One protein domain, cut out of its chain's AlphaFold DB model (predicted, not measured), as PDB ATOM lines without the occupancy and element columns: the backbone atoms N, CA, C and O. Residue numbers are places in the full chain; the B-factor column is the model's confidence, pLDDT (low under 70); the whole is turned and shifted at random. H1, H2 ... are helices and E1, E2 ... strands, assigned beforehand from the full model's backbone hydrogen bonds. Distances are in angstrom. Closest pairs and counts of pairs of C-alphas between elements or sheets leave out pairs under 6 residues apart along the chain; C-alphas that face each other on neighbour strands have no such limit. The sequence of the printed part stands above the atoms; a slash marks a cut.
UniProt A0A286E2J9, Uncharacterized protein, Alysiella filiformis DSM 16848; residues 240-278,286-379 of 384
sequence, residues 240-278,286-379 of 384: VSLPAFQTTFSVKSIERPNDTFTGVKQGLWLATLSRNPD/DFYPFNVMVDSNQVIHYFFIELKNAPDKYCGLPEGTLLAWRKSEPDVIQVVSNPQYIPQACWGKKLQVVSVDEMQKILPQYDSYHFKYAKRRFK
ATOM      1  N   VAL A 240     -27.616  42.396 -34.869       89.38
ATOM      2  CA  VAL A 240     -28.757  42.640 -33.984       89.38
ATOM      3  C   VAL A 240     -29.131  44.101 -34.040       89.38
ATOM      4  O   VAL A 240     -28.269  44.976 -33.965       89.38
ATOM      5  N   SER A 241     -30.424  44.368 -34.139       86.19
ATOM      6  CA  SER A 241     -30.941  45.728 -34.099       86.19
ATOM      7  C   SER A 241     -31.444  46.059 -32.705       86.19
ATOM      8  O   SER A 241     -32.062  45.238 -32.023       86.19
ATOM      9  N   LEU A 242     -31.220  47.303 -32.307       84.75
ATOM     10  CA  LEU A 242     -31.771  47.919 -31.116       84.75
ATOM     11  C   LEU A 242     -32.672  49.085 -31.557       84.75
ATOM     12  O   LEU A 242     -32.234  50.237 -31.570       84.75
ATOM     13  N   PRO A 243     -33.941  48.813 -31.931       79.25
ATOM     14  CA  PRO A 243     -34.814  49.821 -32.535       79.25
ATOM     15  C   PRO A 243     -35.076  51.021 -31.630       79.25
ATOM     16  O   PRO A 243     -35.172  52.142 -32.116       79.25
ATOM     17  N   ALA A 244     -35.118  50.804 -30.309       77.56
ATOM     18  CA  ALA A 244     -35.295  51.867 -29.319       77.56
ATOM     19  C   ALA A 244     -34.233  52.977 -29.430       77.56
ATOM     20  O   ALA A 244     -34.489  54.095 -28.990       77.56
ATOM     21  N   PHE A 245     -33.086  52.662 -30.035       76.38
ATOM     22  CA  PHE A 245     -31.955  53.552 -30.264       76.38
ATOM     23  C   PHE A 245     -31.582  53.667 -31.753       76.38
ATOM     24  O   PHE A 245     -30.525  54.198 -32.071       76.38
ATOM     25  N   GLN A 246     -32.415  53.135 -32.659       78.88
ATOM     26  CA  GLN A 246     -32.213  53.159 -34.118       78.88
ATOM     27  C   GLN A 246     -30.820  52.686 -34.572       78.88
ATOM     28  O   GLN A 246     -30.287  53.143 -35.576       78.88
ATOM     29  N   THR A 247     -30.228  51.749 -33.834       77.56
ATOM     30  CA  THR A 247     -28.862  51.279 -34.075       77.56
ATOM     31  C   THR A 247     -28.846  49.785 -34.372       77.56
ATOM     32  O   THR A 247     -29.712  49.034 -33.912       77.56
ATOM     33  N   THR A 248     -27.867  49.349 -35.159       83.44
ATOM     34  CA  THR A 248     -27.646  47.942 -35.496       83.44
ATOM     35  C   THR A 248     -26.186  47.594 -35.256       83.44
ATOM     36  O   THR A 248     -25.284  48.325 -35.657       83.44
ATOM     37  N   PHE A 249     -25.952  46.460 -34.605       83.56
ATOM     38  CA  PHE A 249     -24.625  45.997 -34.229       83.56
ATOM     39  C   PHE A 249     -24.274  44.713 -34.965       83.56
ATOM     40  O   PHE A 249     -25.094  43.798 -35.047       83.56
ATOM     41  N   SER A 250     -23.029  44.607 -35.424       87.19
ATOM     42  CA  SER A 250     -22.467  43.338 -35.884       87.19
ATOM     43  C   SER A 250     -22.100  42.475 -34.684       87.19
ATOM     44  O   SER A 250     -21.490  42.963 -33.730       87.19
ATOM     45  N   VAL A 251     -22.419  41.185 -34.732       88.31
ATOM     46  CA  VAL A 251     -22.173  40.247 -33.630       88.31
ATOM     47  C   VAL A 251     -21.179  39.187 -34.072       88.31
ATOM     48  O   VAL A 251     -21.342  38.566 -35.120       88.31
ATOM     49  N   LYS A 252     -20.127  38.988 -33.274       88.06
ATOM     50  CA  LYS A 252     -19.064  38.012 -33.558       88.06
ATOM     51  C   LYS A 252     -19.315  36.667 -32.901       88.06
ATOM     52  O   LYS A 252     -18.987  35.627 -33.465       88.06
ATOM     53  N   SER A 253     -19.865  36.690 -31.700       89.75
ATOM     54  CA  SER A 253     -20.151  35.487 -30.937       89.75
ATOM     55  C   SER A 253     -21.276  35.734 -29.956       89.75
ATOM     56  O   SER A 253     -21.527  36.866 -29.537       89.75
ATOM     57  N   ILE A 254     -21.927  34.642 -29.583       90.88
ATOM     58  CA  ILE A 254     -22.831  34.579 -28.447       90.88
ATOM     59  C   ILE A 254     -22.286  33.562 -27.451       90.88
ATOM     60  O   ILE A 254     -21.813  32.494 -27.840       90.88
ATOM     61  N   GLU A 255     -22.337  33.890 -26.171       88.94
ATOM     62  CA  GLU A 255     -21.855  33.029 -25.102       88.94
ATOM     63  C   GLU A 255     -22.891  32.874 -23.998       88.94
ATOM     64  O   GLU A 255     -23.674  33.779 -23.705       88.94
ATOM     65  N   ARG A 256     -22.949  31.679 -23.415       83.75
ATOM     66  CA  ARG A 256     -23.804  31.412 -22.278       83.75
ATOM     67  C   ARG A 256     -23.203  32.176 -21.097       83.75
ATOM     68  O   ARG A 256     -22.048  31.923 -20.747       83.75
ATOM     69  N   PRO A 257     -23.959  33.096 -20.481       73.19
ATOM     70  CA  PRO A 257     -23.496  33.781 -19.286       73.19
ATOM     71  C   PRO A 257     -23.224  32.749 -18.187       73.19
ATOM     72  O   PRO A 257     -23.939  31.755 -18.077       73.19
ATOM     73  N   ASN A 258     -22.183  32.978 -17.387       64.31
ATOM     74  CA  ASN A 258     -21.876  32.122 -16.243       64.31
ATOM     75  C   ASN A 258     -23.090  32.053 -15.290       64.31
ATOM     76  O   ASN A 258     -23.796  33.051 -15.143       64.31
ATOM     77  N   ASP A 259     -23.309  30.919 -14.618       53.28
ATOM     78  CA  ASP A 259     -24.493  30.658 -13.772       53.28
ATOM     79  C   ASP A 259     -24.655  31.660 -12.608       53.28
ATOM     80  O   ASP A 259     -25.704  31.749 -11.974       53.28
ATOM     81  N   THR A 260     -23.628  32.469 -12.342       48.50
ATOM     82  CA  THR A 260     -23.665  33.587 -11.397       48.50
ATOM     83  C   THR A 260     -24.465  34.797 -11.889       48.50
ATOM     84  O   THR A 260     -24.714  35.698 -11.092       48.50
ATOM     85  N   PHE A 261     -24.892  34.835 -13.160       48.03
ATOM     86  CA  PHE A 261     -25.746  35.883 -13.734       48.03
ATOM     87  C   PHE A 261     -27.192  35.717 -13.223       48.03
ATOM     88  O   PHE A 261     -28.094  35.295 -13.952       48.03
ATOM     89  N   THR A 262     -27.410  36.004 -11.934       40.34
ATOM     90  CA  THR A 262     -28.682  35.864 -11.204       40.34
ATOM     91  C   THR A 262     -29.715  36.880 -11.697       40.34
ATOM     92  O   THR A 262     -30.005  37.897 -11.082       40.34
ATOM     93  N   GLY A 263     -30.264  36.610 -12.874       44.25
ATOM     94  CA  GLY A 263     -31.217  37.469 -13.575       44.25
ATOM     95  C   GLY A 263     -31.430  37.059 -15.031       44.25
ATOM     96  O   GLY A 263     -32.373  37.520 -15.675       44.25
ATOM     97  N   VAL A 264     -30.592  36.162 -15.559       49.34
ATOM     98  CA  VAL A 264     -30.767  35.621 -16.904       49.34
ATOM     99  C   VAL A 264     -31.928  34.643 -16.913       49.34
ATOM    100  O   VAL A 264     -31.874  33.568 -16.320       49.34
ATOM    101  N   LYS A 265     -32.985  35.005 -17.640       54.44
ATOM    102  CA  LYS A 265     -33.986  34.030 -18.068       54.44
ATOM    103  C   LYS A 265     -33.290  32.968 -18.919       54.44
ATOM    104  O   LYS A 265     -32.530  33.314 -19.826       54.44
ATOM    105  N   GLN A 266     -33.570  31.694 -18.643       64.81
ATOM    106  CA  GLN A 266     -33.162  30.584 -19.506       64.81
ATOM    107  C   GLN A 266     -33.454  30.946 -20.974       64.81
ATOM    108  O   GLN A 266     -34.583  31.303 -21.308       64.81
ATOM    109  N   GLY A 267     -32.426  30.911 -21.827       76.44
ATOM    110  CA  GLY A 267     -32.546  31.216 -23.260       76.44
ATOM    111  C   GLY A 267     -31.929  32.538 -23.732       76.44
ATOM    112  O   GLY A 267     -31.946  32.784 -24.939       76.44
ATOM    113  N   LEU A 268     -31.360  33.362 -22.841       86.19
ATOM    114  CA  LEU A 268     -30.538  34.508 -23.254       86.19
ATOM    115  C   LEU A 268     -29.049  34.153 -23.334       86.19
ATOM    116  O   LEU A 268     -28.539  33.325 -22.579       86.19
ATOM    117  N   TRP A 269     -28.360  34.855 -24.223       87.56
ATOM    118  CA  TRP A 269     -26.939  34.750 -24.501       87.56
ATOM    119  C   TRP A 269     -26.288  36.124 -24.396       87.56
ATOM    120  O   TRP A 269     -26.897  37.132 -24.750       87.56
ATOM    121  N   LEU A 270     -25.046  36.170 -23.938       87.25
ATOM    122  CA  LEU A 270     -24.212  37.359 -23.970       87.25
ATOM    123  C   LEU A 270     -23.597  37.497 -25.367       87.25
ATOM    124  O   LEU A 270     -22.903  36.606 -25.842       87.25
ATOM    125  N   ALA A 271     -23.878  38.597 -26.053       88.69
ATOM    126  CA  ALA A 271     -23.383  38.878 -27.390       88.69
ATOM    127  C   ALA A 271     -22.093  39.701 -27.331       88.69
ATOM    128  O   ALA A 271     -22.073  40.812 -26.797       88.69
ATOM    129  N   THR A 272     -21.035  39.192 -27.962       84.75
ATOM    130  CA  THR A 272     -19.851  39.994 -28.271       84.75
ATOM    131  C   THR A 272     -20.128  40.785 -29.534       84.75
ATOM    132  O   THR A 272     -20.116  40.257 -30.654       84.75
ATOM    133  N   LEU A 273     -20.379  42.073 -29.347       81.31
ATOM    134  CA  LEU A 273     -20.544  42.990 -30.459       81.31
ATOM    135  C   LEU A 273     -19.203  43.240 -31.153       81.31
ATOM    136  O   LEU A 273     -18.132  42.882 -30.663       81.31
ATOM    137  N   SER A 274     -19.266  43.849 -32.326       68.50
ATOM    138  CA  SER A 274     -18.139  44.459 -33.013       68.50
ATOM    139  C   SER A 274     -18.615  45.679 -33.770       68.50
ATOM    140  O   SER A 274     -19.745  45.714 -34.258       68.50
ATOM    141  N   ARG A 275     -17.757  46.700 -33.842       57.88
ATOM    142  CA  ARG A 275     -18.047  47.888 -34.636       57.88
ATOM    143  C   ARG A 275     -18.129  47.444 -36.094       57.88
ATOM    144  O   ARG A 275     -17.186  46.821 -36.584       57.88
ATOM    145  N   ASN A 276     -19.256  47.718 -36.745       52.19
ATOM    146  CA  ASN A 276     -19.398  47.454 -38.167       52.19
ATOM    147  C   ASN A 276     -18.374  48.335 -38.913       52.19
ATOM    148  O   ASN A 276     -18.416  49.554 -38.729       52.19
ATOM    149  N   PRO A 277     -17.419  47.766 -39.673       43.44
ATOM    150  CA  PRO A 277     -16.414  48.555 -40.384       43.44
ATOM    151  C   PRO A 277     -17.015  49.488 -41.447       43.44
ATOM    152  O   PRO A 277     -16.381  50.487 -41.773       43.44
ATOM    153  N   ASP A 278     -18.232  49.205 -41.928       45.12
ATOM    154  CA  ASP A 278     -18.885  49.976 -42.995       45.12
ATOM    155  C   ASP A 278     -19.540  51.284 -42.515       45.12
ATOM    156  O   ASP A 278     -19.912  52.121 -43.334       45.12
ATOM    157  N   ASP A 286     -21.498  57.016 -30.575       50.03
ATOM    158  CA  ASP A 286     -20.262  56.293 -30.247       50.03
ATOM    159  C   ASP A 286     -20.501  55.291 -29.089       50.03
ATOM    160  O   ASP A 286     -19.728  55.168 -28.141       50.03
ATOM    161  N   PHE A 287     -21.624  54.573 -29.137       53.06
ATOM    162  CA  PHE A 287     -22.072  53.648 -28.111       53.06
ATOM    163  C   PHE A 287     -21.582  52.239 -28.437       53.06
ATOM    164  O   PHE A 287     -22.037  51.607 -29.389       53.06
ATOM    165  N   TYR A 288     -20.649  51.728 -27.637       55.44
ATOM    166  CA  TYR A 288     -20.220  50.337 -27.723       55.44
ATOM    167  C   TYR A 288     -20.512  49.629 -26.399       55.44
ATOM    168  O   TYR A 288     -19.681  49.675 -25.485       55.44
ATOM    169  N   PRO A 289     -21.697  49.012 -26.247       57.31
ATOM    170  CA  PRO A 289     -22.013  48.302 -25.024       57.31
ATOM    171  C   PRO A 289     -21.113  47.073 -24.937       57.31
ATOM    172  O   PRO A 289     -21.038  46.264 -25.861       57.31
ATOM    173  N   PHE A 290     -20.413  46.948 -23.812       62.59
ATOM    174  CA  PHE A 290     -19.513  45.824 -23.572       62.59
ATOM    175  C   PHE A 290     -20.281  44.514 -23.383       62.59
ATOM    176  O   PHE A 290     -19.724  43.454 -23.639       62.59
ATOM    177  N   ASN A 291     -21.546  44.582 -22.943       74.12
ATOM    178  CA  ASN A 291     -22.342  43.403 -22.625       74.12
ATOM    179  C   ASN A 291     -23.791  43.596 -23.059       74.12
ATOM    180  O   ASN A 291     -24.507  44.436 -22.506       74.12
ATOM    181  N   VAL A 292     -24.224  42.801 -24.035       85.00
ATOM    182  CA  VAL A 292     -25.592  42.812 -24.557       85.00
ATOM    183  C   VAL A 292     -26.182  41.423 -24.433       85.00
ATOM    184  O   VAL A 292     -25.595  40.461 -24.913       85.00
ATOM    185  N   MET A 293     -27.349  41.314 -23.806       87.62
ATOM    186  CA  MET A 293     -28.075  40.055 -23.706       87.62
ATOM    187  C   MET A 293     -29.074  39.947 -24.846       87.62
ATOM    188  O   MET A 293     -29.960  40.795 -24.998       87.62
ATOM    189  N   VAL A 294     -28.941  38.878 -25.617       90.56
ATOM    190  CA  VAL A 294     -29.753  38.572 -26.790       90.56
ATOM    191  C   VAL A 294     -30.446  37.229 -26.623       90.56
ATOM    192  O   VAL A 294     -29.935  36.348 -25.940       90.56
ATOM    193  N   ASP A 295     -31.606  37.046 -27.239       91.06
ATOM    194  CA  ASP A 295     -32.247  35.732 -27.313       91.06
ATOM    195  C   ASP A 295     -31.909  34.993 -28.616       91.06
ATOM    196  O   ASP A 295     -31.207  35.497 -29.497       91.06
ATOM    197  N   SER A 296     -32.434  33.776 -28.754       90.38
ATOM    198  CA  SER A 296     -32.299  32.960 -29.963       90.38
ATOM    199  C   SER A 296     -32.982  33.560 -31.201       90.38
ATOM    200  O   SER A 296     -32.728  33.099 -32.308       90.38
ATOM    201  N   ASN A 297     -33.814  34.594 -31.050       92.06
ATOM    202  CA  ASN A 297     -34.465  35.318 -32.141       92.06
ATOM    203  C   ASN A 297     -33.725  36.605 -32.531       92.06
ATOM    204  O   ASN A 297     -34.300  37.413 -33.263       92.06
ATOM    205  N   GLN A 298     -32.475  36.785 -32.077       92.12
ATOM    206  CA  GLN A 298     -31.645  37.973 -32.327       92.12
ATOM    207  C   GLN A 298     -32.230  39.263 -31.731       92.12
ATOM    208  O   GLN A 298     -31.965  40.366 -32.207       92.12
ATOM    209  N   VAL A 299     -33.025  39.146 -30.668       90.81
ATOM    210  CA  VAL A 299     -33.618  40.299 -29.991       90.81
ATOM    211  C   VAL A 299     -32.773  40.683 -28.789       90.81
ATOM    212  O   VAL A 299     -32.491  39.844 -27.937       90.81
ATOM    213  N   ILE A 300     -32.428  41.965 -28.678       89.88
ATOM    214  CA  ILE A 300     -31.765  42.511 -27.490       89.88
ATOM    215  C   ILE A 300     -32.794  42.687 -26.368       89.88
ATOM    216  O   ILE A 300     -33.806  43.373 -26.530       89.88
ATOM    217  N   HIS A 301     -32.521  42.084 -25.214       87.75
ATOM    218  CA  HIS A 301     -33.341  42.224 -24.003       87.75
ATOM    219  C   HIS A 301     -32.742  43.206 -23.007       87.75
ATOM    220  O   HIS A 301     -33.476  43.866 -22.271       87.75
ATOM    221  N   TYR A 302     -31.417  43.286 -22.979       84.62
ATOM    222  CA  TYR A 302     -30.683  44.045 -21.984       84.62
ATOM    223  C   TYR A 302     -29.326  44.482 -22.525       84.62
ATOM    224  O   TYR A 302     -28.687  43.720 -23.250       84.62
ATOM    225  N   PHE A 303     -28.856  45.663 -22.133       84.94
ATOM    226  CA  PHE A 303     -27.444  46.005 -22.261       84.94
ATOM    227  C   PHE A 303     -26.924  46.720 -21.023       84.94
ATOM    228  O   PHE A 303     -27.669  47.391 -20.305       84.94
ATOM    229  N   PHE A 304     -25.612  46.611 -20.838       81.06
ATOM    230  CA  PHE A 304     -24.871  47.346 -19.832       81.06
ATOM    231  C   PHE A 304     -23.580  47.932 -20.389       81.06
ATOM    232  O   PHE A 304     -22.878  47.302 -21.190       81.06
ATOM    233  N   ILE A 305     -23.242  49.129 -19.918       79.25
ATOM    234  CA  ILE A 305     -22.011  49.818 -20.276       79.25
ATOM    235  C   ILE A 305     -21.469  50.623 -19.092       79.25
ATOM    236  O   ILE A 305     -22.215  51.212 -18.312       79.25
ATOM    237  N   GLU A 306     -20.147  50.678 -19.004       79.38
ATOM    238  CA  GLU A 306     -19.421  51.679 -18.231       79.38
ATOM    239  C   GLU A 306     -18.809  52.674 -19.217       79.38
ATOM    240  O   GLU A 306     -18.066  52.285 -20.126       79.38
ATOM    241  N   LEU A 307     -19.131  53.955 -19.054       77.38
ATOM    242  CA  LEU A 307     -18.620  55.002 -19.926       77.38
ATOM    243  C   LEU A 307     -17.134  55.254 -19.650       77.38
ATOM    244  O   LEU A 307     -16.745  55.634 -18.543       77.38
ATOM    245  N   LYS A 308     -16.310  55.085 -20.685       69.69
ATOM    246  CA  LYS A 308     -14.880  55.427 -20.683       69.69
ATOM    247  C   LYS A 308     -14.666  56.802 -21.324       69.69
ATOM    248  O   LYS A 308     -15.448  57.185 -22.186       69.69
ATOM    249  N   ASN A 309     -13.616  57.514 -20.902       56.84
ATOM    250  CA  ASN A 309     -13.199  58.858 -21.345       56.84
ATOM    251  C   ASN A 309     -13.728  59.322 -22.720       56.84
ATOM    252  O   ASN A 309     -13.109  59.011 -23.736       56.84
ATOM    253  N   ALA A 310     -14.839  60.078 -22.724       58.09
ATOM    254  CA  ALA A 310     -15.297  60.985 -23.793       58.09
ATOM    255  C   ALA A 310     -16.667  61.621 -23.427       58.09
ATOM    256  O   ALA A 310     -17.681  61.255 -24.020       58.09
ATOM    257  N   PRO A 311     -16.746  62.544 -22.447       58.78
ATOM    258  CA  PRO A 311     -18.025  63.106 -21.978       58.78
ATOM    259  C   PRO A 311     -18.846  63.775 -23.097       58.78
ATOM    260  O   PRO A 311     -20.070  63.636 -23.131       58.78
ATOM    261  N   ASP A 312     -18.176  64.396 -24.071       62.47
ATOM    262  CA  ASP A 312     -18.812  65.069 -25.212       62.47
ATOM    263  C   ASP A 312     -19.601  64.108 -26.119       62.47
ATOM    264  O   ASP A 312     -20.501  64.526 -26.839       62.47
ATOM    265  N   LYS A 313     -19.298  62.804 -26.064       64.00
ATOM    266  CA  LYS A 313     -19.934  61.761 -26.884       64.00
ATOM    267  C   LYS A 313     -21.112  61.068 -26.196       64.00
ATOM    268  O   LYS A 313     -21.822  60.292 -26.829       64.00
ATOM    269  N   TYR A 314     -21.329  61.336 -24.907       73.00
ATOM    270  CA  TYR A 314     -22.332  60.651 -24.085       73.00
ATOM    271  C   TYR A 314     -23.274  61.643 -23.398       73.00
ATOM    272  O   TYR A 314     -23.515  61.542 -22.198       73.00
ATOM    273  N   CYS A 315     -23.780  62.635 -24.137       78.12
ATOM    274  CA  CYS A 315     -24.688  63.658 -23.603       78.12
ATOM    275  C   CYS A 315     -24.130  64.408 -22.373       78.12
ATOM    276  O   CYS A 315     -24.888  64.778 -21.478       78.12
ATOM    277  N   GLY A 316     -22.807  64.588 -22.286       76.06
ATOM    278  CA  GLY A 316     -22.158  65.232 -21.141       76.06
ATOM    279  C   GLY A 316     -22.069  64.361 -19.882       76.06
ATOM    280  O   GLY A 316     -21.678  64.864 -18.830       76.06
ATOM    281  N   LEU A 317     -22.406  63.067 -19.960       81.50
ATOM    282  CA  LEU A 317     -22.283  62.153 -18.825       81.50
ATOM    283  C   LEU A 317     -20.809  61.971 -18.426       81.50
ATOM    284  O   LEU A 317     -19.944  61.782 -19.288       81.50
ATOM    285  N   PRO A 318     -20.496  61.981 -17.118       77.00
ATOM    286  CA  PRO A 318     -19.118  61.900 -16.661       77.00
ATOM    287  C   PRO A 318     -18.541  60.491 -16.837       77.00
ATOM    288  O   PRO A 318     -19.250  59.481 -16.785       77.00
ATOM    289  N   GLU A 319     -17.217  60.422 -16.970       78.31
ATOM    290  CA  GLU A 319     -16.469  59.163 -16.997       78.31
ATOM    291  C   GLU A 319     -16.770  58.296 -15.761       78.31
ATOM    292  O   GLU A 319     -16.839  58.788 -14.624       78.31
ATOM    293  N   GLY A 320     -16.901  56.989 -15.999       76.62
ATOM    294  CA  GLY A 320     -17.200  55.975 -14.993       76.62
ATOM    295  C   GLY A 320     -18.694  55.780 -14.756       76.62
ATOM    296  O   GLY A 320     -19.062  54.887 -14.000       76.62
ATOM    297  N   THR A 321     -19.555  56.588 -15.388       83.06
ATOM    298  CA  THR A 321     -21.010  56.404 -15.326       83.06
ATOM    299  C   THR A 321     -21.384  55.013 -15.827       83.06
ATOM    300  O   THR A 321     -20.947  54.595 -16.901       83.06
ATOM    301  N   LEU A 322     -22.215  54.314 -15.057       85.25
ATOM    302  CA  LEU A 322     -22.768  53.024 -15.460       85.25
ATOM    303  C   LEU A 322     -24.166  53.233 -16.035       85.25
ATOM    304  O   LEU A 322     -24.986  53.903 -15.405       85.25
ATOM    305  N   LEU A 323     -24.441  52.641 -17.197       86.56
ATOM    306  CA  LEU A 323     -25.750  52.686 -17.841       86.56
ATOM    307  C   LEU A 323     -26.296  51.278 -18.035       86.56
ATOM    308  O   LEU A 323     -25.591  50.395 -18.528       86.56
ATOM    309  N   ALA A 324     -27.571  51.106 -17.713       87.56
ATOM    310  CA  ALA A 324     -28.325  49.895 -17.982       87.56
ATOM    311  C   ALA A 324     -29.631  50.229 -18.699       87.56
ATOM    312  O   ALA A 324     -30.312  51.202 -18.372       87.56
ATOM    313  N   TRP A 325     -29.999  49.391 -19.661       88.81
ATOM    314  CA  TRP A 325     -31.263  49.496 -20.382       88.81
ATOM    315  C   TRP A 325     -31.916  48.128 -20.501       88.81
ATOM    316  O   TRP A 325     -31.236  47.117 -20.691       88.81
ATOM    317  N   ARG A 326     -33.246  48.105 -20.420       87.56
ATOM    318  CA  ARG A 326     -34.065  46.892 -20.455       87.56
ATOM    319  C   ARG A 326     -35.174  47.049 -21.482       87.56
ATOM    320  O   ARG A 326     -35.876  48.054 -21.492       87.56
ATOM    321  N   LYS A 327     -35.424  45.999 -22.262       87.44
ATOM    322  CA  LYS A 327     -36.522  45.962 -23.241       87.44
ATOM    323  C   LYS A 327     -37.902  46.200 -22.613       87.44
ATOM    324  O   LYS A 327     -38.791  46.704 -23.289       87.44
ATOM    325  N   SER A 328     -38.091  45.832 -21.343       86.25
ATOM    326  CA  SER A 328     -39.344  46.043 -20.604       86.25
ATOM    327  C   SER A 328     -39.629  47.513 -20.288       86.25
ATOM    328  O   SER A 328     -40.773  47.858 -20.022       86.25
ATOM    329  N   GLU A 329     -38.601  48.363 -20.300       88.62
ATOM    330  CA  GLU A 329     -38.668  49.794 -19.988       88.62
ATOM    331  C   GLU A 329     -37.925  50.571 -21.092       88.62
ATOM    332  O   GLU A 329     -36.880  51.175 -20.846       88.62
ATOM    333  N   PRO A 330     -38.414  50.525 -22.346       88.56
ATOM    334  CA  PRO A 330     -37.639  50.948 -23.512       88.56
ATOM    335  C   PRO A 330     -37.309  52.447 -23.535       88.56
ATOM    336  O   PRO A 330     -36.363  52.838 -24.221       88.56
ATOM    337  N   ASP A 331     -38.054  53.263 -22.784       91.94
ATOM    338  CA  ASP A 331     -37.935  54.724 -22.739       91.94
ATOM    339  C   ASP A 331     -37.063  55.245 -21.588       91.94
ATOM    340  O   ASP A 331     -36.857  56.456 -21.462       91.94
ATOM    341  N   VAL A 332     -36.525  54.344 -20.761       90.81
ATOM    342  CA  VAL A 332     -35.730  54.677 -19.578       90.81
ATOM    343  C   VAL A 332     -34.345  54.043 -19.671       90.81
ATOM    344  O   VAL A 332     -34.195  52.869 -20.004       90.81
ATOM    345  N   ILE A 333     -33.318  54.819 -19.333       90.31
ATOM    346  CA  ILE A 333     -31.962  54.325 -19.084       90.31
ATOM    347  C   ILE A 333     -31.669  54.533 -17.606       90.31
ATOM    348  O   ILE A 333     -31.744  55.654 -17.100       90.31
ATOM    349  N   GLN A 334     -31.328  53.455 -16.912       90.69
ATOM    350  CA  GLN A 334     -30.901  53.516 -15.522       90.69
ATOM    351  C   GLN A 334     -29.435  53.929 -15.465       90.69
ATOM    352  O   GLN A 334     -28.604  53.402 -16.205       90.69
ATOM    353  N   VAL A 335     -29.127  54.877 -14.587       89.62
ATOM    354  CA  VAL A 335     -27.828  55.543 -14.519       89.62
ATOM    355  C   VAL A 335     -27.295  55.499 -13.096       89.62
ATOM    356  O   VAL A 335     -27.968  55.922 -12.159       89.62
ATOM    357  N   VAL A 336     -26.052  55.050 -12.941       87.75
ATOM    358  CA  VAL A 336     -25.271  55.263 -11.718       87.75
ATOM    359  C   VAL A 336     -24.227  56.326 -12.013       87.75
ATOM    360  O   VAL A 336     -23.253  56.071 -12.723       87.75
ATOM    361  N   SER A 337     -24.446  57.522 -11.475       82.81
ATOM    362  CA  SER A 337     -23.524  58.654 -11.557       82.81
ATOM    363  C   SER A 337     -23.860  59.681 -10.467       82.81
ATOM    364  O   SER A 337     -24.755  59.451  -9.652       82.81
ATOM    365  N   ASN A 338     -23.152  60.812 -10.424       78.88
ATOM    366  CA  ASN A 338     -23.502  61.914  -9.528       78.88
ATOM    367  C   ASN A 338     -24.762  62.639 -10.058       78.88
ATOM    368  O   ASN A 338     -24.683  63.207 -11.148       78.88
ATOM    369  N   PRO A 339     -25.883  62.682  -9.300       76.31
ATOM    370  CA  PRO A 339     -27.157  63.250  -9.756       76.31
ATOM    371  C   PRO A 339     -27.072  64.678 -10.305       76.31
ATOM    372  O   PRO A 339     -27.842  65.034 -11.189       76.31
ATOM    373  N   GLN A 340     -26.134  65.488  -9.806       76.38
ATOM    374  CA  GLN A 340     -25.995  66.901 -10.181       76.38
ATOM    375  C   GLN A 340     -25.546  67.115 -11.635       76.38
ATOM    376  O   GLN A 340     -25.739  68.200 -12.172       76.38
ATOM    377  N   TYR A 341     -24.953  66.098 -12.264       75.25
ATOM    378  CA  TYR A 341     -24.357  66.190 -13.602       75.25
ATOM    379  C   TYR A 341     -25.085  65.320 -14.635       75.25
ATOM    380  O   TYR A 341     -24.543  65.044 -15.702       75.25
ATOM    381  N   ILE A 342     -26.292  64.843 -14.314       80.75
ATOM    382  CA  ILE A 342     -27.064  63.954 -15.186       80.75
ATOM    383  C   ILE A 342     -28.156  64.777 -15.882       80.75
ATOM    384  O   ILE A 342     -29.005  65.354 -15.199       80.75
ATOM    385  N   PRO A 343     -28.178  64.840 -17.226       83.88
ATOM    386  CA  PRO A 343     -29.274  65.483 -17.939       83.88
ATOM    387  C   PRO A 343     -30.577  64.694 -17.747       83.88
ATOM    388  O   PRO A 343     -30.564  63.485 -17.540       83.88
ATOM    389  N   GLN A 344     -31.731  65.360 -17.858       84.12
ATOM    390  CA  GLN A 344     -33.034  64.693 -17.702       84.12
ATOM    391  C   GLN A 344     -33.276  63.605 -18.765       84.12
ATOM    392  O   GLN A 344     -33.948  62.603 -18.499       84.12
ATOM    393  N   ALA A 345     -32.725  63.799 -19.965       85.19
ATOM    394  CA  ALA A 345     -32.825  62.867 -21.074       85.19
ATOM    395  C   ALA A 345     -31.535  62.831 -21.904       85.19
ATOM    396  O   ALA A 345     -30.789  63.807 -21.963       85.19
ATOM    397  N   CYS A 346     -31.294  61.702 -22.562       84.69
ATOM    398  CA  CYS A 346     -30.195  61.478 -23.497       84.69
ATOM    399  C   CYS A 346     -30.630  60.436 -24.533       84.69
ATOM    400  O   CYS A 346     -31.382  59.523 -24.197       84.69
ATOM    401  N   TRP A 347     -30.220  60.594 -25.797       80.12
ATOM    402  CA  TRP A 347     -30.642  59.728 -26.917       80.12
ATOM    403  C   TRP A 347     -32.169  59.533 -27.018       80.12
ATOM    404  O   TRP A 347     -32.660  58.455 -27.347       80.12
ATOM    405  N   GLY A 348     -32.943  60.568 -26.669       83.56
ATOM    406  CA  GLY A 348     -34.408  60.501 -26.635       83.56
ATOM    407  C   GLY A 348     -34.985  59.606 -25.527       83.56
ATOM    408  O   GLY A 348     -36.162  59.260 -25.584       83.56
ATOM    409  N   LYS A 349     -34.176  59.215 -24.533       88.38
ATOM    410  CA  LYS A 349     -34.568  58.400 -23.374       88.38
ATOM    411  C   LYS A 349     -34.468  59.193 -22.087       88.38
ATOM    412  O   LYS A 349     -33.564  60.011 -21.928       88.38
ATOM    413  N   LYS A 350     -35.364  58.913 -21.142       92.00
ATOM    414  CA  LYS A 350     -35.290  59.463 -19.789       92.00
ATOM    415  C   LYS A 350     -34.124  58.815 -19.048       92.00
ATOM    416  O   LYS A 350     -34.026  57.589 -19.010       92.00
ATOM    417  N   LEU A 351     -33.276  59.625 -18.422       90.12
ATOM    418  CA  LEU A 351     -32.244  59.113 -17.528       90.12
ATOM    419  C   LEU A 351     -32.816  59.001 -16.114       90.12
ATOM    420  O   LEU A 351     -33.261  59.987 -15.526       90.12
ATOM    421  N   GLN A 352     -32.830  57.788 -15.569       91.25
ATOM    422  CA  GLN A 352     -33.247  57.521 -14.201       91.25
ATOM    423  C   GLN A 352     -32.022  57.208 -13.355       91.25
ATOM    424  O   GLN A 352     -31.384  56.170 -13.521       91.25
ATOM    425  N   VAL A 353     -31.711  58.096 -12.419       89.19
ATOM    426  CA  VAL A 353     -30.633  57.861 -11.461       89.19
ATOM    427  C   VAL A 353     -31.066  56.780 -10.480       89.19
ATOM    428  O   VAL A 353     -32.143  56.877  -9.896       89.19
ATOM    429  N   VAL A 354     -30.236  55.758 -10.309       89.69
ATOM    430  CA  VAL A 354     -30.467  54.654  -9.370       89.69
ATOM    431  C   VAL A 354     -29.258  54.460  -8.471       89.69
ATOM    432  O   VAL A 354     -28.150  54.924  -8.762       89.69
ATOM    433  N   SER A 355     -29.461  53.770  -7.355       85.31
ATOM    434  CA  SER A 355     -28.365  53.370  -6.483       85.31
ATOM    435  C   SER A 355     -27.437  52.347  -7.099       85.31
ATOM    436  O   SER A 355     -27.819  51.567  -7.973       85.31
ATOM    437  N   VAL A 356     -26.185  52.337  -6.625       81.81
ATOM    438  CA  VAL A 356     -25.244  51.288  -7.032       81.81
ATOM    439  C   VAL A 356     -25.788  49.919  -6.630       81.81
ATOM    440  O   VAL A 356     -25.619  48.964  -7.375       81.81
ATOM    441  N   ASP A 357     -26.475  49.827  -5.489       81.69
ATOM    442  CA  ASP A 357     -27.074  48.581  -5.012       81.69
ATOM    443  C   ASP A 357     -28.289  48.160  -5.852       81.69
ATOM    444  O   ASP A 357     -28.433  46.980  -6.159       81.69
ATOM    445  N   GLU A 358     -29.137  49.096  -6.287       83.31
ATOM    446  CA  GLU A 358     -30.213  48.807  -7.248       83.31
ATOM    447  C   GLU A 358     -29.658  48.361  -8.600       83.31
ATOM    448  O   GLU A 358     -30.112  47.357  -9.146       83.31
ATOM    449  N   MET A 359     -28.629  49.041  -9.109       82.38
ATOM    450  CA  MET A 359     -27.947  48.645 -10.341       82.38
ATOM    451  C   MET A 359     -27.283  47.270 -10.196       82.38
ATOM    452  O   MET A 359     -27.364  46.440 -11.096       82.38
ATOM    453  N   GLN A 360     -26.680  46.982  -9.043       75.88
ATOM    454  CA  GLN A 360     -26.066  45.689  -8.752       75.88
ATOM    455  C   GLN A 360     -27.113  44.571  -8.631       75.88
ATOM    456  O   GLN A 360     -26.819  43.442  -9.002       75.88
ATOM    457  N   LYS A 361     -28.350  44.851  -8.198       75.69
ATOM    458  CA  LYS A 361     -29.456  43.873  -8.270       75.69
ATOM    459  C   LYS A 361     -29.853  43.544  -9.711       75.69
ATOM    460  O   LYS A 361     -30.314  42.441  -9.972       75.69
ATOM    461  N   ILE A 362     -29.675  44.486 -10.637       69.62
ATOM    462  CA  ILE A 362     -29.897  44.269 -12.076       69.62
ATOM    463  C   ILE A 362     -28.704  43.522 -12.706       69.62
ATOM    464  O   ILE A 362     -28.864  42.816 -13.701       69.62
ATOM    465  N   LEU A 363     -27.513  43.646 -12.112       66.81
ATOM    466  CA  LEU A 363     -26.226  43.163 -12.629       66.81
ATOM    467  C   LEU A 363     -25.372  42.428 -11.579       66.81
ATOM    468  O   LEU A 363     -24.210  42.783 -11.364       66.81
ATOM    469  N   PRO A 364     -25.899  41.402 -10.906       55.72
ATOM    470  CA  PRO A 364     -25.254  40.822  -9.725       55.72
ATOM    471  C   PRO A 364     -23.857  40.226  -9.970       55.72
ATOM    472  O   PRO A 364     -23.073  40.083  -9.034       55.72
ATOM    473  N   GLN A 365     -23.528  39.926 -11.223       54.31
ATOM    474  CA  GLN A 365     -22.300  39.264 -11.662       54.31
ATOM    475  C   GLN A 365     -21.274  40.160 -12.360       54.31
ATOM    476  O   GLN A 365     -20.213  39.665 -12.745       54.31
ATOM    477  N   TYR A 366     -21.565  41.448 -12.573       56.78
ATOM    478  CA  TYR A 366     -20.528  42.353 -13.067       56.78
ATOM    479  C   TYR A 366     -19.452  42.515 -11.994       56.78
ATOM    480  O   TYR A 366     -19.790  42.562 -10.808       56.78
ATOM    481  N   ASP A 367     -18.176  42.570 -12.406       56.69
ATOM    482  CA  ASP A 367     -17.049  42.541 -11.472       56.69
ATOM    483  C   ASP A 367     -17.306  43.516 -10.324       56.69
ATOM    484  O   ASP A 367     -17.581  44.707 -10.524       56.69
ATOM    485  N   SER A 368     -17.187  42.983  -9.107       58.88
ATOM    486  CA  SER A 368     -17.186  43.770  -7.889       58.88
ATOM    487  C   SER A 368     -16.297  45.002  -8.030       58.88
ATOM    488  O   SER A 368     -16.600  46.003  -7.408       58.88
ATOM    489  N   TYR A 369     -15.236  44.963  -8.841       59.91
ATOM    490  CA  TYR A 369     -14.400  46.105  -9.171       59.91
ATOM    491  C   TYR A 369     -15.181  47.289  -9.748       59.91
ATOM    492  O   TYR A 369     -15.058  48.376  -9.196       59.91
ATOM    493  N   HIS A 370     -16.010  47.113 -10.782       65.31
ATOM    494  CA  HIS A 370     -16.759  48.218 -11.400       65.31
ATOM    495  C   HIS A 370     -17.783  48.808 -10.430       65.31
ATOM    496  O   HIS A 370     -17.867  50.024 -10.271       65.31
ATOM    497  N   PHE A 371     -18.498  47.960  -9.683       71.06
ATOM    498  CA  PHE A 371     -19.422  48.435  -8.651       71.06
ATOM    499  C   PHE A 371     -18.708  49.035  -7.439       71.06
ATOM    500  O   PHE A 371     -19.164  50.040  -6.906       71.06
ATOM    501  N   LYS A 372     -17.569  48.490  -7.001       71.44
ATOM    502  CA  LYS A 372     -16.728  49.067  -5.934       71.44
ATOM    503  C   LYS A 372     -16.149  50.403  -6.373       71.44
ATOM    504  O   LYS A 372     -16.094  51.328  -5.566       71.44
ATOM    505  N   TYR A 373     -15.724  50.514  -7.627       70.06
ATOM    506  CA  TYR A 373     -15.235  51.749  -8.219       70.06
ATOM    507  C   TYR A 373     -16.355  52.790  -8.276       70.06
ATOM    508  O   TYR A 373     -16.182  53.877  -7.730       70.06
ATOM    509  N   ALA A 374     -17.532  52.430  -8.793       72.56
ATOM    510  CA  ALA A 374     -18.713  53.291  -8.798       72.56
ATOM    511  C   ALA A 374     -19.143  53.704  -7.376       72.56
ATOM    512  O   ALA A 374     -19.374  54.885  -7.141       72.56
ATOM    513  N   LYS A 375     -19.149  52.785  -6.395       74.38
ATOM    514  CA  LYS A 375     -19.416  53.085  -4.969       74.38
ATOM    515  C   LYS A 375     -18.415  54.083  -4.387       74.38
ATOM    516  O   LYS A 375     -18.800  54.962  -3.622       74.38
ATOM    517  N   ARG A 376     -17.127  53.957  -4.729       72.81
ATOM    518  CA  ARG A 376     -16.076  54.885  -4.278       72.81
ATOM    519  C   ARG A 376     -16.191  56.253  -4.949       72.81
ATOM    520  O   ARG A 376     -15.988  57.260  -4.279       72.81
ATOM    521  N   ARG A 377     -16.488  56.278  -6.251       72.50
ATOM    522  CA  ARG A 377     -16.500  57.482  -7.093       72.50
ATOM    523  C   ARG A 377     -17.772  58.304  -6.928       72.50
ATOM    524  O   ARG A 377     -17.697  59.515  -6.782       72.50
ATOM    525  N   PHE A 378     -18.923  57.644  -6.920       71.75
ATOM    526  CA  PHE A 378     -20.239  58.272  -6.860       71.75
ATOM    527  C   PHE A 378     -20.907  58.032  -5.517       71.75
ATOM    528  O   PHE A 378     -22.118  57.824  -5.512       71.75
ATOM    529  N   LYS A 379     -20.125  58.012  -4.416       62.59
ATOM    530  CA  LYS A 379     -20.619  57.893  -3.032       62.59
ATOM    531  C   LYS A 379     -21.991  58.535  -2.960       62.59
ATOM    532  O   LYS A 379     -22.097  59.759  -3.019       62.59
TER     533      LYS A 379
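What this domain is: This is residues 240 to 278 and 286 to 379 of the 384 residues of an uncharacterized protein of Alysiella filiformis DSM 16848 (UniProt A0A286E2J9). One eight-stranded sheet, curled like part of a barrel, folds back on itself: E1 and E2 face the leaf made by E4, E5, E6, E7 and E8, with E3 as the hinge. A hairpin of two short helices lies on the side of that leaf away from E1 and E2, with H1 over E6 and H2 only grazing the sheet. The printed part has 133 residues with eight named strands followed by two named helices, in the order E1 to E8, H1, H2; under half of the residues are in named elements, and the class is mixed, helices and strands. The sheet is mixed and runs E1, E2, E3, E4, E5, E6, E7, E8, antiparallel but for the parallel pair E7 and E8. The whole is compact, with a radius of gyration of the C-alphas of 14.4 A and spans of 40 by 35 by 25 A.

How they stand to each other: Begin with E4, residues 291 to 295, E5, residues 300 to 306, E6, residues 322 to 326, and E7, residues 332 to 336: they form a meander, each strand the antiparallel neighbour of the one before. Look for N 293 and O 302, 2.8 A apart, between E4 and E5; N 323 and O 305, 2.9 A, between E5 and E6; and N 324 and O 334, 2.9 A, between E6 and E7, each within hydrogen-bond range. Beside E7 runs the edge strand E8, residues 349 to 353, parallel to it, with N 335 and O 352 at 2.8 A. On the other side of E4 stands E3, residues 268 to 274, antiparallel, with N 271 and O 292 at 2.8 A. E2, residues 247 to 255, and the edge strand E1, residues 240 to 242, form a second meander with E3; N 255 and O 270 are 2.8 A apart, and so are N 242 and O 247. E2 bends by 77 degrees at residue 252, and its pairing is staggered: residues 247 to 249 pair with E1, residues 250 to 255 with E3. Across the fold, the closest C-alphas of E1 and E5 are those of Leu 242 and Ile 300, 6.5 A apart. H1, residues 356 to 362, is on the sheet at a height of 9.2 A, over E6 and only just over E7, on which 3 of its 7 C-alphas fall; its closest C-alphas to E7 are those of Val 356 and Val 336, 6.1 A. H2, residues 368 to 377, only grazes the sheet with residues 370 to 375. H1 and H2 touch as a helical hairpin, closest at the C-alphas of Val 356 and Lys 375, 6.4 A, opposite ways at a shallow tilt of 32 degrees, only just short of steep. In both helices every O i to N i+4 pair is within hydrogen-bond range.

Where its parts are: Find C-alpha 240 at (-28.757, 42.640, -33.984), where E1 begins. From C-alpha 247, E2 runs 21.5 A to residue 255; E3 then covers 18.7 A and E5 17.9 A. E4, E6, E7 and E8 measure 13.4, 13.8, 13.1 and 12.6 A. H1 begins at C-alpha 356, (-25.244, 51.288, -7.032), and H2 runs 13.8 A to C-alpha 377 at (-16.500, 57.482, -7.093).

The domain as a whole: The two C-alphas farthest apart are those of Asp 278 and Lys 379, 40.8 A. Residues 279 to 285 are not printed, and C-alphas 278 and 286 stand 14.3 A apart across this cut, between E3 and E4. The links E2 to E3, E5 to E6 and E7 to E8 are long. Mean pLDDT of the printed part is 76.3; look for values under 70 at residues 258 to 266, 274 to 278, 286 to 290, 308 to 313, 362 to 370 and 379.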